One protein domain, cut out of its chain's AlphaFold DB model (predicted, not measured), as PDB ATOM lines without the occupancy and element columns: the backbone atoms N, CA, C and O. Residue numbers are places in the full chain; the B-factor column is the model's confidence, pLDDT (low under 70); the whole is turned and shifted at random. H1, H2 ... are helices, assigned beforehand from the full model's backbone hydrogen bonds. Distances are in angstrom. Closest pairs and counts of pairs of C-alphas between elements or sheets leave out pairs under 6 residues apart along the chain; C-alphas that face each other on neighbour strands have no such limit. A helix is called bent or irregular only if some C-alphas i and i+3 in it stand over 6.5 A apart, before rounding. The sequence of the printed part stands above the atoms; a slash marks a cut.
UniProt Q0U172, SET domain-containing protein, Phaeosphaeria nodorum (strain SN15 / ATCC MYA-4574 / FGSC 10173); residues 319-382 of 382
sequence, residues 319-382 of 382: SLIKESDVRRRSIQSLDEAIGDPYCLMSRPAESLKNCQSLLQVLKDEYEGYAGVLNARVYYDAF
ATOM      1  N   SER A 319     161.647 160.435 149.685       97.19
ATOM      2  CA  SER A 319     160.196 160.481 149.445       97.19
ATOM      3  C   SER A 319     159.403 159.910 150.624       97.19
ATOM      4  O   SER A 319     158.507 160.577 151.132       97.19
ATOM      5  N   LEU A 320     159.787 158.730 151.115       96.06
ATOM      6  CA  LEU A 320     159.150 158.072 152.258       96.06
ATOM      7  C   LEU A 320     159.338 158.869 153.554       96.06
ATOM      8  O   LEU A 320     158.408 158.963 154.353       96.06
ATOM      9  N   ILE A 321     160.503 159.502 153.738       96.81
ATOM     10  CA  ILE A 321     160.740 160.420 154.862       96.81
ATOM     11  C   ILE A 321     159.754 161.593 154.805       96.81
ATOM     12  O   ILE A 321     159.113 161.898 155.807       96.81
ATOM     13  N   LYS A 322     159.575 162.218 153.631       97.69
ATOM     14  CA  LYS A 322     158.618 163.323 153.455       97.69
ATOM     15  C   LYS A 322     157.180 162.901 153.752       97.69
ATOM     16  O   LYS A 322     156.456 163.661 154.387       97.69
ATOM     17  N   GLU A 323     156.767 161.714 153.321       97.62
ATOM     18  CA  GLU A 323     155.432 161.178 153.618       97.62
ATOM     19  C   GLU A 323     155.233 160.921 155.120       97.62
ATOM     20  O   GLU A 323     154.212 161.322 155.681       97.62
ATOM     21  N   SER A 324     156.228 160.326 155.790       97.38
ATOM     22  CA  SER A 324     156.250 160.179 157.255       97.38
ATOM     23  C   SER A 324     156.157 161.538 157.946       97.38
ATOM     24  O   SER A 324     155.370 161.723 158.870       97.38
ATOM     25  N   ASP A 325     156.912 162.528 157.479       98.12
ATOM     26  CA  ASP A 325     156.895 163.872 158.047       98.12
ATOM     27  C   ASP A 325     155.532 164.553 157.905       98.12
ATOM     28  O   ASP A 325     155.114 165.268 158.814       98.12
ATOM     29  N   VAL A 326     154.818 164.339 156.795       98.25
ATOM     30  CA  VAL A 326     153.432 164.812 156.646       98.25
ATOM     31  C   VAL A 326     152.545 164.165 157.708       98.25
ATOM     32  O   VAL A 326     151.895 164.888 158.462       98.25
ATOM     33  N   ARG A 327     152.576 162.831 157.838       98.00
ATOM     34  CA  ARG A 327     151.779 162.113 158.847       98.00
ATOM     35  C   ARG A 327     152.109 162.565 160.266       98.00
ATOM     36  O   ARG A 327     151.208 162.819 161.054       98.00
ATOM     37  N   ARG A 328     153.387 162.735 160.598       97.06
ATOM     38  CA  ARG A 328     153.812 163.136 161.946       97.06
ATOM     39  C   ARG A 328     153.490 164.582 162.290       97.06
ATOM     40  O   ARG A 328     153.162 164.842 163.443       97.06
ATOM     41  N   ARG A 329     153.502 165.502 161.318       98.12
ATOM     42  CA  ARG A 329     152.952 166.857 161.521       98.12
ATOM     43  C   ARG A 329     151.444 166.811 161.754       98.12
ATOM     44  O   ARG A 329     150.948 167.516 162.625       98.12
ATOM     45  N   SER A 330     150.721 165.962 161.020       97.94
ATOM     46  CA  SER A 330     149.289 165.751 161.260       97.94
ATOM     47  C   SER A 330     149.020 165.161 162.645       97.94
ATOM     48  O   SER A 330     148.120 165.644 163.316       97.94
ATOM     49  N   ILE A 331     149.818 164.187 163.101       96.94
ATOM     50  CA  ILE A 331     149.729 163.634 164.463       96.94
ATOM     51  C   ILE A 331     149.880 164.748 165.500       96.94
ATOM     52  O   ILE A 331     149.011 164.883 166.349       96.94
ATOM     53  N   GLN A 332     150.926 165.576 165.397       95.56
ATOM     54  CA  GLN A 332     151.157 166.689 166.327       95.56
ATOM     55  C   GLN A 332     149.988 167.681 166.340       95.56
ATOM     56  O   GLN A 332     149.444 167.981 167.396       95.56
ATOM     57  N   SER A 333     149.552 168.134 165.163       96.19
ATOM     58  CA  SER A 333     148.451 169.094 165.054       96.19
ATOM     59  C   SER A 333     147.123 168.543 165.580       96.19
ATOM     60  O   SER A 333     146.333 169.303 166.136       96.19
ATOM     61  N   LEU A 334     146.853 167.248 165.387       96.19
ATOM     62  CA  LEU A 334     145.647 166.604 165.905       96.19
ATOM     63  C   LEU A 334     145.724 166.423 167.423       96.19
ATOM     64  O   LEU A 334     144.737 166.705 168.093       96.19
ATOM     65  N   ASP A 335     146.876 166.010 167.959       93.12
ATOM     66  CA  ASP A 335     147.103 165.857 169.404       93.12
ATOM     67  C   ASP A 335     146.903 167.195 170.137       93.12
ATOM     68  O   ASP A 335     146.170 167.262 171.121       93.12
ATOM     69  N   GLU A 336     147.454 168.289 169.597       93.12
ATOM     70  CA  GLU A 336     147.252 169.649 170.117       93.12
ATOM     71  C   GLU A 336     145.777 170.078 170.071       93.12
ATOM     72  O   GLU A 336     145.261 170.645 171.033       93.12
ATOM     73  N   ALA A 337     145.077 169.792 168.968       92.88
ATOM     74  CA  ALA A 337     143.671 170.158 168.808       92.88
ATOM     75  C   ALA A 337     142.729 169.350 169.718       92.88
ATOM     76  O   ALA A 337     141.685 169.862 170.125       92.88
ATOM     77  N   ILE A 338     143.069 168.092 170.012       92.44
ATOM     78  CA  ILE A 338     142.335 167.235 170.955       92.44
ATOM     79  C   ILE A 338     142.587 167.701 172.391       92.44
ATOM     80  O   ILE A 338     141.645 167.788 173.176       92.44
ATOM     81  N   GLY A 339     143.834 168.056 172.710       89.19
ATOM     82  CA  GLY A 339     144.233 168.541 174.028       89.19
ATOM     83  C   GLY A 339     143.722 169.940 174.391       89.19
ATOM     84  O   GLY A 339     143.851 170.327 175.550       89.19
ATOM     85  N   ASP A 340     143.146 170.700 173.449       89.62
ATOM     86  CA  ASP A 340     142.536 172.010 173.716       89.62
ATOM     87  C   ASP A 340     141.237 171.862 174.542       89.62
ATOM     88  O   ASP A 340     140.200 171.442 174.002       89.62
ATOM     89  N   PRO A 341     141.225 172.281 175.829       86.12
ATOM     90  CA  PRO A 341     140.052 172.145 176.688       86.12
ATOM     91  C   PRO A 341     138.838 172.909 176.154       86.12
ATOM     92  O   PRO A 341     137.696 172.501 176.366       86.12
ATOM     93  N   TYR A 342     139.066 174.020 175.445       87.69
ATOM     94  CA  TYR A 342     137.979 174.805 174.878       87.69
ATOM     95  C   TYR A 342     137.303 174.061 173.728       87.69
ATOM     96  O   TYR A 342     136.072 174.031 173.664       87.69
ATOM     97  N   CYS A 343     138.076 173.436 172.835       83.38
ATOM     98  CA  CYS A 343     137.544 172.620 171.747       83.38
ATOM     99  C   CYS A 343     136.692 171.464 172.288       83.38
ATOM    100  O   CYS A 343     135.550 171.300 171.858       83.38
ATOM    101  N   LEU A 344     137.189 170.757 173.309       82.88
ATOM    102  CA  LEU A 344     136.470 169.651 173.945       82.88
ATOM    103  C   LEU A 344     135.119 170.089 174.538       82.88
ATOM    104  O   LEU A 344     134.108 169.412 174.357       82.88
ATOM    105  N   MET A 345     135.078 171.249 175.204       85.88
ATOM    106  CA  MET A 345     133.850 171.771 175.816       85.88
ATOM    107  C   MET A 345     132.864 172.364 174.803       85.88
ATOM    108  O   MET A 345     131.652 172.231 174.965       85.88
ATOM    109  N   SER A 346     133.363 173.066 173.784       91.31
ATOM    110  CA  SER A 346     132.530 173.849 172.858       91.31
ATOM    111  C   SER A 346     132.135 173.088 171.593       91.31
ATOM    112  O   SER A 346     131.085 173.366 171.011       91.31
ATOM    113  N   ARG A 347     132.971 172.144 171.145       92.19
ATOM    114  CA  ARG A 347     132.857 171.434 169.863       92.19
ATOM    115  C   ARG A 347     133.213 169.941 170.010       92.19
ATOM    116  O   ARG A 347     134.032 169.430 169.248       92.19
ATOM    117  N   PRO A 348     132.548 169.183 170.904       91.00
ATOM    118  CA  PRO A 348     132.907 167.787 171.196       91.00
ATOM    119  C   PRO A 348     132.846 166.853 169.974       91.00
ATOM    120  O   PRO A 348     133.639 165.920 169.860       91.00
ATOM    121  N   ALA A 349     131.947 167.109 169.017       93.00
ATOM    122  CA  ALA A 349     131.886 166.338 167.771       93.00
ATOM    123  C   ALA A 349     133.129 166.543 166.883       93.00
ATOM    124  O   ALA A 349     133.547 165.622 166.180       93.00
ATOM    125  N   GLU A 350     133.725 167.738 166.911       93.38
ATOM    126  CA  GLU A 350     134.975 168.032 166.206       93.38
ATOM    127  C   GLU A 350     136.155 167.347 166.896       93.38
ATOM    128  O   GLU A 350     136.940 166.691 166.216       93.38
ATOM    129  N   SER A 351     136.221 167.393 168.231       92.62
ATOM    130  CA  SER A 351     137.219 166.647 169.010       92.62
ATOM    131  C   SER A 351     137.164 165.149 168.707       92.62
ATOM    132  O   SER A 351     138.187 164.558 168.375       92.62
ATOM    133  N   LEU A 352     135.972 164.542 168.692       93.56
ATOM    134  CA  LEU A 352     135.826 163.122 168.361       93.56
ATOM    135  C   LEU A 352     136.261 162.809 166.918       93.56
ATOM    136  O   LEU A 352     136.904 161.787 166.667       93.56
ATOM    137  N   LYS A 353     135.956 163.695 165.960       95.25
ATOM    138  CA  LYS A 353     136.432 163.570 164.573       95.25
ATOM    139  C   LYS A 353     137.958 163.677 164.486       95.25
ATOM    140  O   LYS A 353     138.575 162.955 163.696       95.25
ATOM    141  N   ASN A 354     138.573 164.540 165.293       95.94
ATOM    142  CA  ASN A 354     140.026 164.643 165.393       95.94
ATOM    143  C   ASN A 354     140.620 163.360 165.983       95.94
ATOM    144  O   ASN A 354     141.568 162.840 165.403       95.94
ATOM    145  N   CYS A 355     140.017 162.776 167.027       95.75
ATOM    146  CA  CYS A 355     140.431 161.476 167.572       95.75
ATOM    147  C   CYS A 355     140.380 160.367 166.508       95.75
ATOM    148  O   CYS A 355     141.344 159.624 166.333       95.75
ATOM    149  N   GLN A 356     139.291 160.278 165.735       96.19
ATOM    150  CA  GLN A 356     139.176 159.313 164.631       96.19
ATOM    151  C   GLN A 356     140.254 159.521 163.561       96.19
ATOM    152  O   GLN A 356     140.853 158.558 163.081       96.19
ATOM    153  N   SER A 357     140.517 160.780 163.204       97.44
ATOM    154  CA  SER A 357     141.557 161.131 162.234       97.44
ATOM    155  C   SER A 357     142.945 160.763 162.764       97.44
ATOM    156  O   SER A 357     143.755 160.202 162.030       97.44
ATOM    157  N   LEU A 358     143.202 161.006 164.052       97.31
ATOM    158  CA  LEU A 358     144.464 160.688 164.708       97.31
ATOM    159  C   LEU A 358     144.715 159.177 164.733       97.31
ATOM    160  O   LEU A 358     145.800 158.749 164.346       97.31
ATOM    161  N   LEU A 359     143.711 158.363 165.078       96.62
ATOM    162  CA  LEU A 359     143.812 156.897 165.020       96.62
ATOM    163  C   LEU A 359     144.200 156.397 163.622       96.62
ATOM    164  O   LEU A 359     145.024 155.490 163.498       96.62
ATOM    165  N   GLN A 360     143.635 156.991 162.568       96.94
ATOM    166  CA  GLN A 360     143.953 156.605 161.196       96.94
ATOM    167  C   GLN A 360     145.398 156.967 160.827       96.94
ATOM    168  O   GLN A 360     146.133 156.118 160.328       96.94
ATOM    169  N   VAL A 361     145.844 158.190 161.131       97.62
ATOM    170  CA  VAL A 361     147.218 158.614 160.818       97.62
ATOM    171  C   VAL A 361     148.250 157.820 161.631       97.62
ATOM    172  O   VAL A 361     149.294 157.447 161.097       97.62
ATOM    173  N   LEU A 362     147.953 157.504 162.895       96.50
ATOM    174  CA  LEU A 362     148.781 156.636 163.737       96.50
ATOM    175  C   LEU A 362     148.897 155.220 163.162       96.50
ATOM    176  O   LEU A 362     149.994 154.663 163.115       96.50
ATOM    177  N   LYS A 363     147.783 154.646 162.694       95.38
ATOM    178  CA  LYS A 363     147.776 153.339 162.029       95.38
ATOM    179  C   LYS A 363     148.689 153.338 160.803       95.38
ATOM    180  O   LYS A 363     149.459 152.396 160.638       95.38
ATOM    181  N   ASP A 364     148.623 154.381 159.984       95.75
ATOM    182  CA  ASP A 364     149.406 154.474 158.752       95.75
ATOM    183  C   ASP A 364     150.900 154.710 159.028       95.75
ATOM    184  O   ASP A 364     151.751 154.144 158.347       95.75
ATOM    185  N   GLU A 365     151.242 155.507 160.045       95.69
ATOM    186  CA  GLU A 365     152.640 155.799 160.394       95.69
ATOM    187  C   GLU A 365     153.348 154.637 161.099       95.69
ATOM    188  O   GLU A 365     154.529 154.398 160.856       95.69
ATOM    189  N   TYR A 366     152.640 153.908 161.962       93.88
ATOM    190  CA  TYR A 366     153.216 152.832 162.773       93.88
ATOM    191  C   TYR A 366     152.811 151.434 162.292       93.88
ATOM    192  O   TYR A 366     152.872 150.476 163.063       93.88
ATOM    193  N   GLU A 367     152.392 151.302 161.029       91.31
ATOM    194  CA  GLU A 367     152.074 150.015 160.384       91.31
ATOM    195  C   GLU A 367     151.014 149.199 161.157       91.31
ATOM    196  O   GLU A 367     151.040 147.971 161.190       91.31
ATOM    197  N   GLY A 368     150.080 149.887 161.816       90.75
ATOM    198  CA  GLY A 368     149.045 149.288 162.660       90.75
ATOM    199  C   GLY A 368     149.446 149.007 164.111       90.75
ATOM    200  O   GLY A 368     148.574 148.690 164.915       90.75
ATOM    201  N   TYR A 369     150.710 149.206 164.487       90.81
ATOM    202  CA  TYR A 369     151.238 148.914 165.826       90.81
ATOM    203  C   TYR A 369     151.351 150.153 166.727       90.81
ATOM    204  O   TYR A 369     152.244 150.265 167.563       90.81
ATOM    205  N   ALA A 370     150.412 151.092 166.600       88.56
ATOM    206  CA  ALA A 370     150.347 152.300 167.425       88.56
ATOM    207  C   ALA A 370     149.658 152.079 168.789       88.56
ATOM    208  O   ALA A 370     149.084 153.013 169.336       88.56
ATOM    209  N   GLY A 371     149.658 150.857 169.341       81.25
ATOM    210  CA  GLY A 371     148.778 150.462 170.455       81.25
ATOM    211  C   GLY A 371     148.807 151.401 171.670       81.25
ATOM    212  O   GLY A 371     147.755 151.791 172.167       81.25
ATOM    213  N   VAL A 372     149.998 151.826 172.096       81.44
ATOM    214  CA  VAL A 372     150.167 152.753 173.232       81.44
ATOM    215  C   VAL A 372     149.638 154.151 172.905       81.44
ATOM    216  O   VAL A 372     148.936 154.753 173.713       81.44
ATOM    217  N   LEU A 373     149.928 154.658 171.704       88.12
ATOM    218  CA  LEU A 373     149.440 155.965 171.259       88.12
ATOM    219  C   LEU A 373     147.916 155.943 171.098       88.12
ATOM    220  O   LEU A 373     147.244 156.871 171.528       88.12
ATOM    221  N   ASN A 374     147.357 154.844 170.588       91.50
ATOM    222  CA  ASN A 374     145.914 154.645 170.488       91.50
ATOM    223  C   ASN A 374     145.237 154.676 171.864       91.50
ATOM    224  O   ASN A 374     144.159 155.246 171.984       91.50
ATOM    225  N   ALA A 375     145.853 154.092 172.901       88.44
ATOM    226  CA  ALA A 375     145.304 154.105 174.257       88.44
ATOM    227  C   ALA A 375     145.107 155.535 174.787       88.44
ATOM    228  O   ALA A 375     144.072 155.818 175.386       88.44
ATOM    229  N   ARG A 376     146.046 156.446 174.496       87.69
ATOM    230  CA  ARG A 376     145.898 157.874 174.811       87.69
ATOM    231  C   ARG A 376     144.726 158.502 174.055       87.69
ATOM    232  O   ARG A 376     143.898 159.149 174.675       87.69
ATOM    233  N   VAL A 377     144.592 158.231 172.755       92.00
ATOM    234  CA  VAL A 377     143.465 158.760 171.963       92.00
ATOM    235  C   VAL A 377     142.114 158.262 172.479       92.00
ATOM    236  O   VAL A 377     141.144 159.015 172.483       92.00
ATOM    237  N   TYR A 378     142.031 157.005 172.926       91.25
ATOM    238  CA  TYR A 378     140.816 156.492 173.563       91.25
ATOM    239  C   TYR A 378     140.532 157.186 174.894       91.25
ATOM    240  O   TYR A 378     139.379 157.510 175.147       91.25
ATOM    241  N   TYR A 379     141.554 157.438 175.714       88.38
ATOM    242  CA  TYR A 379     141.401 158.205 176.950       88.38
ATOM    243  C   TYR A 379     140.925 159.639 176.684       88.38
ATOM    244  O   TYR A 379     140.052 160.125 177.381       88.38
ATOM    245  N   ASP A 380     141.435 160.304 175.649       86.88
ATOM    246  CA  ASP A 380     141.008 161.669 175.319       86.88
ATOM    247  C   ASP A 380     139.589 161.721 174.709       86.88
ATOM    248  O   ASP A 380     138.948 162.772 174.688       86.88
ATOM    249  N   ALA A 381     139.085 160.595 174.191       86.56
ATOM    250  CA  ALA A 381     137.768 160.499 173.563       86.56
ATOM    251  C   ALA A 381     136.611 160.198 174.537       86.56
ATOM    252  O   ALA A 381     135.455 160.411 174.154       86.56
ATOM    253  N   PHE A 382     136.893 159.682 175.740       79.69
ATOM    254  CA  PHE A 382     135.905 159.230 176.734       79.69
ATOM    255  C   PHE A 382     136.184 159.833 178.106       79.69
ATOM    256  O   PHE A 382     135.199 160.245 178.763       79.69
TER     257      PHE A 382
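What this domain is: This is residues 319 to 382 of the 382 residues of the protein "SET domain-containing protein" of Phaeosphaeria nodorum (strain SN15 / ATCC MYA-4574 / FGSC 10173) (UniProt Q0U172). A long helix, H1, has a second long helix, H3, running back beside it, and a shorter third helix, H4, folds back again along H3; the centres of the three make a triangle with H3 at the corner between the other two. The short helix H2 sits at the turn from H1 to H3, at one end of this elongated up-and-down bundle. The printed part has 64 residues, with four named helices in the order H1, H2, H3, H4 along the chain and no named strand, and the class is all helix. The whole is compact, with a radius of gyration of the C-alphas of 12.0 A, and the C-alphas span 39 by 20 by 13 A along their three main axes.

Where its parts are: H1, the longest helix, holds residues 319 to 339, 21 residues, and is 30.4 A from first to last C-alpha. It begins at C-alpha 319, at (160.196, 160.481, 149.445), and ends at C-alpha 339, at (144.233, 168.541, 174.028). H3 holds residues 348 to 365, 18 residues, and is 25.5 A long from first to last C-alpha. Between these two, H2 holds residues 341 to 346, with 8.6 A from its first C-alpha to its last. H4 holds residues 371 to 381, is 15.2 A from first to last C-alpha, and ends at C-alpha 381, at (137.768, 160.499, 173.563). No helix is bent or irregular.

How they stand to each other: H1 and H3 touch, with 21 pairs of C-alphas within 8 A; the closest C-alphas are those of Ile 338 and Ser 351, 5.5 A apart. Their lines stand at a shallow tilt of 27 degrees, and they run opposite ways. H3 is the hub, touching H1, H2 and H4. H3 and H4 form a helical hairpin: they run opposite ways at a shallow tilt of 7 degrees, and their centres are 10.1 A apart. Their closest C-alphas are those of Cys 355 and Val 377, at 6.0 A. H1 and H4 run the same way and are close but not clearly touching; their closest C-alphas, those of Ile 338 and Asp 380, are 7.2 A apart. Their tilt of 34 degrees is shallow, only just short of steep. H2 and H3 touch only at the corner by their link, and only just, with 3 pairs of C-alphas within 8 A. The closest C-alphas there are those of Leu 344 and Ser 351, 5.8 A apart, and H3 touches H2 with residues 350 to 351 alone. H2 and H3 run opposite ways at a steep tilt of 52 degrees. H1 and H2 are close but not clearly touching, with the C-alphas of Ile 338 and Leu 344 the closest at 7.0 A; their lines are only just about perpendicular, at 70.4 degrees. H2 and H4 are apart. In H1, H2, H3 and H4, every O of residue i and N of residue i+4 inside the helix are within hydrogen-bond range.

The domain as a whole: The two C-alphas farthest apart are those of Ser 319 and Met 345, at 38.9 A, and the first and last printed C-alphas, of Ser 319 and Phe 382, are 36.6 A apart. The printed part has no cut, and its last residue, Phe 382, is the chain's last. The links from H1 to H2, from H2 to H3 and from H3 to H4 are tight, with 1, 1 and 5 residues between the helices. The mean pLDDT of the printed part is 92.6, and no printed residue is under 70. By helix, the mean is 96 in H1, 95 in H3, 88 in H4 and 86 in H2.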